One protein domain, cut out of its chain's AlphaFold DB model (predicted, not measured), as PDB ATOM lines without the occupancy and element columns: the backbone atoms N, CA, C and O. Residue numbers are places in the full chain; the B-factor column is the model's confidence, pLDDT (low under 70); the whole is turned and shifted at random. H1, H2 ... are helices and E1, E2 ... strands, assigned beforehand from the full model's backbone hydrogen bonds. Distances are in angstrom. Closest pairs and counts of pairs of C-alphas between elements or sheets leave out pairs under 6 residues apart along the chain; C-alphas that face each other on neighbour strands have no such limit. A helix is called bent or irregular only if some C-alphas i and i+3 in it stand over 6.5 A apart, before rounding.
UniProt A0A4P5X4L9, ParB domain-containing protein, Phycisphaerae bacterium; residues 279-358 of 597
ATOM      1  N   PHE A 279     -17.243 -53.032  47.082       89.75
ATOM      2  CA  PHE A 279     -18.148 -53.076  45.936       89.75
ATOM      3  C   PHE A 279     -18.263 -51.703  45.267       89.75
ATOM      4  O   PHE A 279     -18.091 -51.615  44.056       89.75
ATOM      5  N   ASP A 280     -18.490 -50.640  46.038       88.50
ATOM      6  CA  ASP A 280     -18.656 -49.283  45.514       88.50
ATOM      7  C   ASP A 280     -17.394 -48.766  44.808       88.50
ATOM      8  O   ASP A 280     -17.483 -48.229  43.705       88.50
ATOM      9  N   ARG A 281     -16.199 -49.006  45.367       91.62
ATOM     10  CA  ARG A 281     -14.928 -48.672  44.693       91.62
ATOM     11  C   ARG A 281     -14.759 -49.433  43.379       91.62
ATOM     12  O   ARG A 281     -14.449 -48.826  42.354       91.62
ATOM     13  N   LYS A 282     -15.023 -50.745  43.383       93.00
ATOM     14  CA  LYS A 282     -14.968 -51.569  42.165       93.00
ATOM     15  C   LYS A 282     -15.978 -51.112  41.123       93.00
ATOM     16  O   LYS A 282     -15.661 -51.038  39.941       93.00
ATOM     17  N   HIS A 283     -17.181 -50.771  41.563       92.44
ATOM     18  CA  HIS A 283     -18.246 -50.280  40.712       92.44
ATOM     19  C   HIS A 283     -17.882 -48.937  40.073       92.44
ATOM     20  O   HIS A 283     -17.996 -48.797  38.857       92.44
ATOM     21  N   ALA A 284     -17.342 -47.997  40.848       92.56
ATOM     22  CA  ALA A 284     -16.838 -46.725  40.345       92.56
ATOM     23  C   ALA A 284     -15.726 -46.910  39.294       92.56
ATOM     24  O   ALA A 284     -15.788 -46.314  38.214       92.56
ATOM     25  N   ALA A 285     -14.738 -47.768  39.573       93.88
ATOM     26  CA  ALA A 285     -13.640 -48.068  38.652       93.88
ATOM     27  C   ALA A 285     -14.135 -48.744  37.362       93.88
ATOM     28  O   ALA A 285     -13.787 -48.319  36.256       93.88
ATOM     29  N   TYR A 286     -15.007 -49.748  37.495       94.44
ATOM     30  CA  TYR A 286     -15.625 -50.447  36.372       94.44
ATOM     31  C   TYR A 286     -16.430 -49.493  35.485       94.44
ATOM     32  O   TYR A 286     -16.220 -49.462  34.273       94.44
ATOM     33  N   LEU A 287     -17.307 -48.671  36.075       93.62
ATOM     34  CA  LEU A 287     -18.109 -47.702  35.330       93.62
ATOM     35  C   LEU A 287     -17.240 -46.656  34.633       93.62
ATOM     36  O   LEU A 287     -17.524 -46.318  33.490       93.62
ATOM     37  N   THR A 288     -16.170 -46.179  35.270       93.50
ATOM     38  CA  THR A 288     -15.252 -45.196  34.672       93.50
ATOM     39  C   THR A 288     -14.525 -45.779  33.458       93.50
ATOM     40  O   THR A 288     -14.501 -45.165  32.389       93.50
ATOM     41  N   SER A 289     -13.984 -46.993  33.590       92.19
ATOM     42  CA  SER A 289     -13.341 -47.714  32.484       92.19
ATOM     43  C   SER A 289     -14.330 -47.987  31.347       92.19
ATOM     44  O   SER A 289     -14.042 -47.757  30.167       92.19
ATOM     45  N   ARG A 290     -15.551 -48.406  31.700       93.75
ATOM     46  CA  ARG A 290     -16.597 -48.709  30.728       93.75
ATOM     47  C   ARG A 290     -17.105 -47.464  30.012       93.75
ATOM     48  O   ARG A 290     -17.275 -47.507  28.798       93.75
ATOM     49  N   GLU A 291     -17.288 -46.359  30.728       93.31
ATOM     50  CA  GLU A 291     -17.634 -45.056  30.161       93.31
ATOM     51  C   GLU A 291     -16.573 -44.614  29.150       93.31
ATOM     52  O   GLU A 291     -16.927 -44.255  28.031       93.31
ATOM     53  N   ALA A 292     -15.286 -44.687  29.505       92.06
ATOM     54  CA  ALA A 292     -14.192 -44.314  28.608       92.06
ATOM     55  C   ALA A 292     -14.193 -45.156  27.321       92.06
ATOM     56  O   ALA A 292     -14.114 -44.606  26.224       92.06
ATOM     57  N   SER A 293     -14.366 -46.477  27.452       93.00
ATOM     58  CA  SER A 293     -14.479 -47.394  26.312       93.00
ATOM     59  C   SER A 293     -15.724 -47.144  25.460       93.00
ATOM     60  O   SER A 293     -15.665 -47.312  24.251       93.00
ATOM     61  N   LEU A 294     -16.863 -46.775  26.048       93.38
ATOM     62  CA  LEU A 294     -18.081 -46.522  25.277       93.38
ATOM     63  C   LEU A 294     -18.078 -45.136  24.633       93.38
ATOM     64  O   LEU A 294     -18.652 -44.970  23.560       93.38
ATOM     65  N   ARG A 295     -17.432 -44.139  25.248       93.31
ATOM     66  CA  ARG A 295     -17.330 -42.781  24.696       93.31
ATOM     67  C   ARG A 295     -16.455 -42.703  23.448       93.31
ATOM     68  O   ARG A 295     -16.704 -41.815  22.638       93.31
ATOM     69  N   SER A 296     -15.486 -43.610  23.267       91.12
ATOM     70  CA  SER A 296     -14.723 -43.685  22.011       91.12
ATOM     71  C   SER A 296     -15.624 -44.002  20.819       91.12
ATOM     72  O   SER A 296     -15.454 -43.424  19.749       91.12
ATOM     73  N   ASP A 297     -16.617 -44.867  21.029       90.69
ATOM     74  CA  ASP A 297     -17.520 -45.349  19.979       90.69
ATOM     75  C   ASP A 297     -18.814 -44.513  19.905       90.69
ATOM     76  O   ASP A 297     -19.463 -44.431  18.861       90.69
ATOM     77  N   HIS A 298     -19.189 -43.868  21.016       90.31
ATOM     78  CA  HIS A 298     -20.416 -43.091  21.190       90.31
ATOM     79  C   HIS A 298     -20.137 -41.742  21.886       90.31
ATOM     80  O   HIS A 298     -20.341 -41.610  23.096       90.31
ATOM     81  N   PRO A 299     -19.733 -40.692  21.144       88.69
ATOM     82  CA  PRO A 299     -19.392 -39.389  21.729       88.69
ATOM     83  C   PRO A 299     -20.548 -38.730  22.502       88.69
ATOM     84  O   PRO A 299     -20.329 -38.014  23.477       88.69
ATOM     85  N   ASN A 300     -21.792 -39.002  22.097       88.06
ATOM     86  CA  ASN A 300     -23.020 -38.498  22.717       88.06
ATOM     87  C   ASN A 300     -23.590 -39.413  23.823       88.06
ATOM     88  O   ASN A 300     -24.750 -39.249  24.201       88.06
ATOM     89  N   LEU A 301     -22.801 -40.361  24.349       92.44
ATOM     90  CA  LEU A 301     -23.213 -41.266  25.426       92.44
ATOM     91  C   LEU A 301     -23.712 -40.500  26.663       92.44
ATOM     92  O   LEU A 301     -23.003 -39.645  27.213       92.44
ATOM     93  N   ARG A 302     -24.908 -40.859  27.145       91.00
ATOM     94  CA  ARG A 302     -25.477 -40.367  28.412       91.00
ATOM     95  C   ARG A 302     -25.376 -41.424  29.510       91.00
ATOM     96  O   ARG A 302     -25.607 -42.601  29.256       91.00
ATOM     97  N   LEU A 303     -25.082 -41.007  30.737       91.31
ATOM     98  CA  LEU A 303     -25.149 -41.894  31.899       91.31
ATOM     99  C   LEU A 303     -26.529 -41.787  32.532       91.31
ATOM    100  O   LEU A 303     -27.017 -40.677  32.746       91.31
ATOM    101  N   VAL A 304     -27.154 -42.924  32.823       88.69
ATOM    102  CA  VAL A 304     -28.520 -42.959  33.350       88.69
ATOM    103  C   VAL A 304     -28.612 -43.850  34.579       88.69
ATOM    104  O   VAL A 304     -28.126 -44.980  34.573       88.69
ATOM    105  N   GLN A 305     -29.293 -43.349  35.607       86.88
ATOM    106  CA  GLN A 305     -29.735 -44.126  36.763       86.88
ATOM    107  C   GLN A 305     -31.239 -44.384  36.637       86.88
ATOM    108  O   GLN A 305     -31.997 -43.428  36.459       86.88
ATOM    109  N   VAL A 306     -31.657 -45.651  36.703       79.25
ATOM    110  CA  VAL A 306     -33.054 -46.064  36.448       79.25
ATOM    111  C   VAL A 306     -33.813 -46.408  37.741       79.25
ATOM    112  O   VAL A 306     -35.040 -46.367  37.773       79.25
ATOM    113  N   GLY A 307     -33.109 -46.769  38.816       66.12
ATOM    114  CA  GLY A 307     -33.692 -47.236  40.073       66.12
ATOM    115  C   GLY A 307     -33.598 -46.258  41.249       66.12
ATOM    116  O   GLY A 307     -32.911 -45.239  41.214       66.12
ATOM    117  N   TYR A 308     -34.280 -46.630  42.342       55.19
ATOM    118  CA  TYR A 308     -34.240 -45.955  43.650       55.19
ATOM    119  C   TYR A 308     -33.049 -46.378  44.529       55.19
ATOM    120  O   TYR A 308     -32.944 -45.931  45.671       55.19
ATOM    121  N   GLN A 309     -32.161 -47.253  44.045       61.91
ATOM    122  CA  GLN A 309     -30.988 -47.648  44.821       61.91
ATOM    123  C   GLN A 309     -30.019 -46.470  44.908       61.91
ATOM    124  O   GLN A 309     -29.623 -45.905  43.887       61.91
ATOM    125  N   LYS A 310     -29.645 -46.093  46.136       67.94
ATOM    126  CA  LYS A 310     -28.558 -45.140  46.350       67.94
ATOM    127  C   LYS A 310     -27.287 -45.738  45.753       67.94
ATOM    128  O   LYS A 310     -26.910 -46.858  46.084       67.94
ATOM    129  N   ILE A 311     -26.648 -44.987  44.866       78.12
ATOM    130  CA  ILE A 311     -25.284 -45.284  44.436       78.12
ATOM    131  C   ILE A 311     -24.332 -44.895  45.566       78.12
ATOM    132  O   ILE A 311     -24.594 -43.931  46.289       78.12
ATOM    133  N   GLY A 312     -23.262 -45.663  45.749       80.38
ATOM    134  CA  GLY A 312     -22.315 -45.402  46.825       80.38
ATOM    135  C   GLY A 312     -21.508 -44.117  46.610       80.38
ATOM    136  O   GLY A 312     -21.583 -43.462  45.562       80.38
ATOM    137  N   ASN A 313     -20.753 -43.726  47.634       84.31
ATOM    138  CA  ASN A 313     -20.004 -42.470  47.659       84.31
ATOM    139  C   ASN A 313     -18.914 -42.419  46.580       84.31
ATOM    140  O   ASN A 313     -18.788 -41.406  45.893       84.31
ATOM    141  N   ALA A 314     -18.165 -43.507  46.379       86.19
ATOM    142  CA  ALA A 314     -17.130 -43.589  45.352       86.19
ATOM    143  C   ALA A 314     -17.744 -43.522  43.949       86.19
ATOM    144  O   ALA A 314     -17.253 -42.783  43.094       86.19
ATOM    145  N   THR A 315     -18.859 -44.225  43.717       87.75
ATOM    146  CA  THR A 315     -19.593 -44.138  42.444       87.75
ATOM    147  C   THR A 315     -20.106 -42.715  42.202       87.75
ATOM    148  O   THR A 315     -19.954 -42.175  41.105       87.75
ATOM    149  N   THR A 316     -20.670 -42.078  43.230       87.25
ATOM    150  CA  THR A 316     -21.159 -40.694  43.154       87.25
ATOM    151  C   THR A 316     -20.030 -39.729  42.799       87.25
ATOM    152  O   THR A 316     -20.197 -38.908  41.905       87.25
ATOM    153  N   GLN A 317     -18.861 -39.867  43.421       87.44
ATOM    154  CA  GLN A 317     -17.700 -39.030  43.118       87.44
ATOM    155  C   GLN A 317     -17.148 -39.272  41.704       87.44
ATOM    156  O   GLN A 317     -16.707 -38.334  41.045       87.44
ATOM    157  N   ALA A 318     -17.166 -40.517  41.222       88.19
ATOM    158  CA  ALA A 318     -16.585 -40.874  39.929       88.19
ATOM    159  C   ALA A 318     -17.447 -40.443  38.731       88.19
ATOM    160  O   ALA A 318     -16.917 -39.969  37.719       88.19
ATOM    161  N   VAL A 319     -18.769 -40.634  38.821       86.31
ATOM    162  CA  VAL A 319     -19.692 -40.435  37.687       86.31
ATOM    163  C   VAL A 319     -20.921 -39.582  38.010       86.31
ATOM    164  O   VAL A 319     -21.612 -39.173  37.081       86.31
ATOM    165  N   GLY A 320     -21.202 -39.288  39.284       80.75
ATOM    166  CA  GLY A 320     -22.479 -38.730  39.749       80.75
ATOM    167  C   GLY A 320     -22.910 -37.436  39.055       80.75
ATOM    168  O   GLY A 320     -24.053 -37.349  38.614       80.75
ATOM    169  N   ASP A 321     -21.995 -36.486  38.854       82.31
ATOM    170  CA  ASP A 321     -22.291 -35.198  38.199       82.31
ATOM    171  C   ASP A 321     -22.729 -35.345  36.730       82.31
ATOM    172  O   ASP A 321     -23.348 -34.450  36.155       82.31
ATOM    173  N   ARG A 322     -22.414 -36.484  36.100       85.12
ATOM    174  CA  ARG A 322     -22.733 -36.786  34.695       85.12
ATOM    175  C   ARG A 322     -24.005 -37.628  34.539       85.12
ATOM    176  O   ARG A 322     -24.407 -37.918  33.409       85.12
ATOM    177  N   VAL A 323     -24.618 -38.056  35.643       85.81
ATOM    178  CA  VAL A 323     -25.717 -39.029  35.653       85.81
ATOM    179  C   VAL A 323     -27.068 -38.332  35.591       85.81
ATOM    180  O   VAL A 323     -27.416 -37.503  36.427       85.81
ATOM    181  N   THR A 324     -27.882 -38.738  34.621       85.19
ATOM    182  CA  THR A 324     -29.288 -38.342  34.528       85.19
ATOM    183  C   THR A 324     -30.158 -39.375  35.240       85.19
ATOM    184  O   THR A 324     -30.132 -40.557  34.901       85.19
ATOM    185  N   ARG A 325     -30.948 -38.947  36.227       82.31
ATOM    186  CA  ARG A 325     -31.889 -39.831  36.929       82.31
ATOM    187  C   ARG A 325     -33.197 -39.920  36.156       82.31
ATOM    188  O   ARG A 325     -33.838 -38.896  35.923       82.31
ATOM    189  N   LEU A 326     -33.597 -41.130  35.775       75.19
ATOM    190  CA  LEU A 326     -34.838 -41.391  35.052       75.19
ATOM    191  C   LEU A 326     -35.672 -42.421  35.809       75.19
ATOM    192  O   LEU A 326     -35.218 -43.526  36.069       75.19
ATOM    193  N   TYR A 327     -36.921 -42.075  36.106       64.00
ATOM    194  CA  TYR A 327     -37.857 -42.983  36.778       64.00
ATOM    195  C   TYR A 327     -38.348 -44.112  35.865       64.00
ATOM    196  O   TYR A 327     -38.712 -45.189  36.331       64.00
ATOM    197  N   GLN A 328     -38.386 -43.859  34.557       67.56
ATOM    198  CA  GLN A 328     -38.803 -44.821  33.548       67.56
ATOM    199  C   GLN A 328     -37.887 -44.695  32.340       67.56
ATOM    200  O   GLN A 328     -37.750 -43.620  31.758       67.56
ATOM    201  N   LEU A 329     -37.262 -45.810  31.968       77.56
ATOM    202  CA  LEU A 329     -36.371 -45.880  30.823       77.56
ATOM    203  C   LEU A 329     -37.050 -46.617  29.666       77.56
ATOM    204  O   LEU A 329     -37.315 -47.818  29.762       77.56
ATOM    205  N   ARG A 330     -37.291 -45.921  28.547       82.31
ATOM    206  CA  ARG A 330     -37.792 -46.543  27.315       82.31
ATOM    207  C   ARG A 330     -36.627 -46.975  26.429       82.31
ATOM    208  O   ARG A 330     -36.097 -46.186  25.652       82.31
ATOM    209  N   VAL A 331     -36.240 -48.242  26.548       84.75
ATOM    210  CA  VAL A 331     -35.210 -48.844  25.690       84.75
ATOM    211  C   VAL A 331     -35.774 -49.041  24.279       84.75
ATOM    212  O   VAL A 331     -36.838 -49.636  24.114       84.75
ATOM    213  N   VAL A 332     -35.057 -48.542  23.276       88.12
ATOM    214  CA  VAL A 332     -35.384 -48.616  21.844       88.12
ATOM    215  C   VAL A 332     -34.270 -49.336  21.081       88.12
ATOM    216  O   VAL A 332     -33.203 -49.623  21.633       88.12
ATOM    217  N   LYS A 333     -34.504 -49.679  19.810       84.81
ATOM    218  CA  LYS A 333     -33.473 -50.310  18.978       84.81
ATOM    219  C   LYS A 333     -32.454 -49.261  18.537       84.81
ATOM    220  O   LYS A 333     -32.780 -48.097  18.349       84.81
ATOM    221  N   LYS A 334     -31.219 -49.700  18.275       84.44
ATOM    222  CA  LYS A 334     -30.156 -48.842  17.718       84.44
ATOM    223  C   LYS A 334     -30.549 -48.183  16.385       84.44
ATOM    224  O   LYS A 334     -30.042 -47.119  16.061       84.44
ATOM    225  N   SER A 335     -31.423 -48.825  15.610       83.12
ATOM    226  CA  SER A 335     -31.929 -48.321  14.329       83.12
ATOM    227  C   SER A 335     -32.965 -47.205  14.462       83.12
ATOM    228  O   SER A 335     -33.305 -46.587  13.456       83.12
ATOM    229  N   ASP A 336     -33.514 -46.988  15.659       82.81
ATOM    230  CA  ASP A 336     -34.618 -46.053  15.848       82.81
ATOM    231  C   ASP A 336     -34.083 -44.607  15.893       82.81
ATOM    232  O   ASP A 336     -33.142 -44.335  16.641       82.81
ATOM    233  N   PRO A 337     -34.674 -43.651  15.147       75.38
ATOM    234  CA  PRO A 337     -34.165 -42.276  15.059       75.38
ATOM    235  C   PRO A 337     -34.101 -41.518  16.394       75.38
ATOM    236  O   PRO A 337     -33.312 -40.590  16.531       75.38
ATOM    237  N   CYS A 338     -34.923 -41.900  17.379       77.88
ATOM    238  CA  CYS A 338     -34.931 -41.319  18.726       77.88
ATOM    239  C   CYS A 338     -33.951 -41.999  19.704       77.88
ATOM    240  O   CYS A 338     -33.855 -41.597  20.863       77.88
ATOM    241  N   GLY A 339     -33.230 -43.037  19.264       83.06
ATOM    242  CA  GLY A 339     -32.347 -43.832  20.109       83.06
ATOM    243  C   GLY A 339     -31.060 -43.102  20.469       83.06
ATOM    244  O   GLY A 339     -30.102 -43.091  19.700       83.06
ATOM    245  N   THR A 340     -30.999 -42.555  21.682       87.44
ATOM    246  CA  THR A 340     -29.755 -42.009  22.236       87.44
ATOM    247  C   THR A 340     -28.963 -43.127  22.915       87.44
ATOM    248  O   THR A 340     -29.550 -43.868  23.710       87.44
ATOM    249  N   PRO A 341     -27.650 -43.278  22.650       91.88
ATOM    250  CA  PRO A 341     -26.826 -44.241  23.365       91.88
ATOM    251  C   PRO A 341     -26.704 -43.827  24.831       91.88
ATOM    252  O   PRO A 341     -26.332 -42.697  25.160       91.88
ATOM    253  N   ILE A 342     -26.999 -44.763  25.722       93.12
ATOM    254  CA  ILE A 342     -26.911 -44.573  27.161       93.12
ATOM    255  C   ILE A 342     -26.125 -45.705  27.817       93.12
ATOM    256  O   ILE A 342     -26.138 -46.842  27.345       93.12
ATOM    257  N   MET A 343     -25.486 -45.403  28.941       93.06
ATOM    258  CA  MET A 343     -24.939 -46.400  29.850       93.06
ATOM    259  C   MET A 343     -25.732 -46.357  31.151       93.06
ATOM    260  O   MET A 343     -25.771 -45.327  31.828       93.06
ATOM    261  N   GLN A 344     -26.373 -47.474  31.492       91.31
ATOM    262  CA  GLN A 344     -27.022 -47.616  32.791       91.31
ATOM    263  C   GLN A 344     -25.946 -47.754  33.874       91.31
ATOM    264  O   GLN A 344     -24.981 -48.495  33.683       91.31
ATOM    265  N   ILE A 345     -26.092 -47.042  34.989       88.88
ATOM    266  CA  ILE A 345     -25.089 -47.030  36.065       88.88
ATOM    267  C   ILE A 345     -25.493 -47.829  37.308       88.88
ATOM    268  O   ILE A 345     -24.700 -47.933  38.228       88.88
ATOM    269  N   ASP A 346     -26.709 -48.370  37.370       86.06
ATOM    270  CA  ASP A 346     -27.240 -49.063  38.545       86.06
ATOM    271  C   ASP A 346     -27.927 -50.394  38.201       86.06
ATOM    272  O   ASP A 346     -28.337 -50.644  37.064       86.06
ATOM    273  N   GLY A 347     -28.072 -51.266  39.202       79.94
ATOM    274  CA  GLY A 347     -28.736 -52.562  39.064       79.94
ATOM    275  C   GLY A 347     -27.981 -53.580  38.186       79.94
ATOM    276  O   GLY A 347     -26.818 -53.385  37.837       79.94
ATOM    277  N   PRO A 348     -28.639 -54.683  37.776       77.69
ATOM    278  CA  PRO A 348     -27.985 -55.806  37.089       77.69
ATOM    279  C   PRO A 348     -27.516 -55.487  35.659       77.69
ATOM    280  O   PRO A 348     -26.903 -56.326  35.007       77.69
ATOM    281  N   LYS A 349     -27.847 -54.299  35.137       85.19
ATOM    282  CA  LYS A 349     -27.420 -53.814  33.817       85.19
ATOM    283  C   LYS A 349     -26.389 -52.685  33.916       85.19
ATOM    284  O   LYS A 349     -26.158 -52.000  32.922       85.19
ATOM    285  N   ALA A 350     -25.785 -52.470  35.083       88.75
ATOM    286  CA  ALA A 350     -24.743 -51.464  35.244       88.75
ATOM    287  C   ALA A 350     -23.595 -51.683  34.233       88.75
ATOM    288  O   ALA A 350     -23.125 -52.801  34.021       88.75
ATOM    289  N   GLY A 351     -23.177 -50.618  33.548       88.62
ATOM    290  CA  GLY A 351     -22.172 -50.646  32.480       88.62
ATOM    291  C   GLY A 351     -22.663 -51.162  31.117       88.62
ATOM    292  O   GLY A 351     -21.885 -51.194  30.157       88.62
ATOM    293  N   ALA A 352     -23.934 -51.559  30.988       90.00
ATOM    294  CA  ALA A 352     -24.493 -51.977  29.707       90.00
ATOM    295  C   ALA A 352     -24.790 -50.765  28.813       90.00
ATOM    296  O   ALA A 352     -25.437 -49.806  29.240       90.00
ATOM    297  N   LEU A 353     -24.366 -50.847  27.548       92.25
ATOM    298  CA  LEU A 353     -24.770 -49.908  26.505       92.25
ATOM    299  C   LEU A 353     -26.190 -50.249  26.046       92.25
ATOM    300  O   LEU A 353     -26.442 -51.338  25.531       92.25
ATOM    301  N   LEU A 354     -27.103 -49.297  26.190       91.06
ATOM    302  CA  LEU A 354     -28.476 -49.377  25.702       91.06
ATOM    303  C   LEU A 354     -28.748 -48.185  24.780       91.06
ATOM    304  O   LEU A 354     -28.021 -47.199  24.805       91.06
ATOM    305  N   HIS A 355     -29.787 -48.269  23.955       89.81
ATOM    306  CA  HIS A 355     -30.315 -47.101  23.248       89.81
ATOM    307  C   HIS A 355     -31.664 -46.776  23.867       89.81
ATOM    308  O   HIS A 355     -32.485 -47.675  24.049       89.81
ATOM    309  N   ALA A 356     -31.875 -45.523  24.246       87.75
ATOM    310  CA  ALA A 356     -33.107 -45.100  24.884       87.75
ATOM    311  C   ALA A 356     -33.658 -43.833  24.246       87.75
ATOM    312  O   ALA A 356     -32.906 -42.935  23.861       87.75
ATOM    313  N   ASP A 357     -34.981 -43.787  24.160       84.88
ATOM    314  CA  ASP A 357     -35.713 -42.576  23.825       84.88
ATOM    315  C   ASP A 357     -35.775 -41.709  25.082       84.88
ATOM    316  O   ASP A 357     -36.499 -42.016  26.033       84.88
ATOM    317  N   LEU A 358     -34.936 -40.674  25.114       74.56
ATOM    318  CA  LEU A 358     -34.851 -39.749  26.242       74.56
ATOM    319  C   LEU A 358     -35.924 -38.650  26.182       74.56
ATOM    320  O   LEU A 358     -36.071 -37.914  27.156       74.56
TER     321      LEU A 358
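This is residues 279 to 358 of the 597 residues of the protein "ParB domain-containing protein" of Phycisphaerae bacterium (UniProt A0A4P5X4L9). A small, strongly twisted sheet of five strands forms one layer, and two helices, H1 and H2, form the other, the long H1 lying over strand E4 and running along it. The shorter H2 packs side by side on the first half of H1 and leads straight into the edge strand E2, while E3 and the turn after it, residues 333 to 338, lie far from where H1 begins. The printed part has 80 residues, with two named helices and five named strands in the order H1, E1, H2, E2, E3, E4, E5; the class is mixed, helices and strands. The sheet runs E2, E1, E4, E5, E3 and is mixed, parallel from E2 to E4 and antiparallel from E4 to E3. The whole is compact, with a radius of gyration of the C-alphas of 12.0 A, and the C-alphas span 35 by 28 by 21 A.

H1, residues 279 to 297, is on the sheet at a height of 9.3 A. It lies over E4, residues 339 to 344, and runs along the strands, at 5 degrees to E4 on the local plane. The closest C-alphas of H1 and E4 are those of Glu 291 and Met 343, 7.4 A apart. E1, residues 302 to 305, is the parallel neighbour of E4, with N 304 and O 343 within hydrogen-bond range at 2.9 A. H2, residues 313 to 322, touches H1 with residues 280 to 288 of H1 alone. Their closest C-alphas are those of Ala 284 and Thr 315, 4.3 A apart, and they run the same way at a shallow tilt of 27 degrees. H2 is also on the sheet, and its closest C-alpha pair with E1 is Arg 322 and Leu 303, at 6.3 A. E2, residues 323 to 325, is an edge strand and the parallel neighbour of E1, with N 324 and O 303 at 2.8 A. E1, H2 and E2 form a strand-helix-strand unit, two parallel neighbour strands with a helix between them, and its crossover is right-handed. E3, residues 330 to 332, is the other edge strand and is apart from E2 and E1. E5, residues 353 to 357, forms a hairpin with E4, with N 342 and O 354 at 2.8 A. E5 is also the antiparallel neighbour of E3, with N 332 and O 355 at 2.8 A. Of the O i to N i+4 pairs, 14 of 15 in H1 and 4 of 6 in H2 are within hydrogen-bond range.

H1 begins at C-alpha 279 (-18.148, -53.076, 45.936) and measures 27.1 A to C-alpha 297. E1, residues 302 to 305, measures 10.1 A. H2, residues 313 to 322, measures 14.4 A and is irregular, with C-alphas 318 and 321 8.2 A apart. E2, residues 323 to 325, measures 6.4 A, and E3, residues 330 to 332, 6.3 A. E4 measures 14.3 A from C-alpha 339 (-32.347, -43.832, 20.109) to C-alpha 344. E5 measures 13.4 A and ends at C-alpha 357 (-35.713, -42.576, 23.825).

The two C-alphas farthest apart are those of Phe 279 and Pro 337, at 36.4 A. The printed part has no cut. No link is long: H1 to E1, H2 to E2 and E2 to E3 are tight, and E1 to H2, E3 to E4 and E4 to E5 are short. The mean pLDDT of the printed part is 85.6. The model's confidence is under 70 at residues 307 to 310, between E1 and H2, and at residues 327 to 328, between E2 and E3.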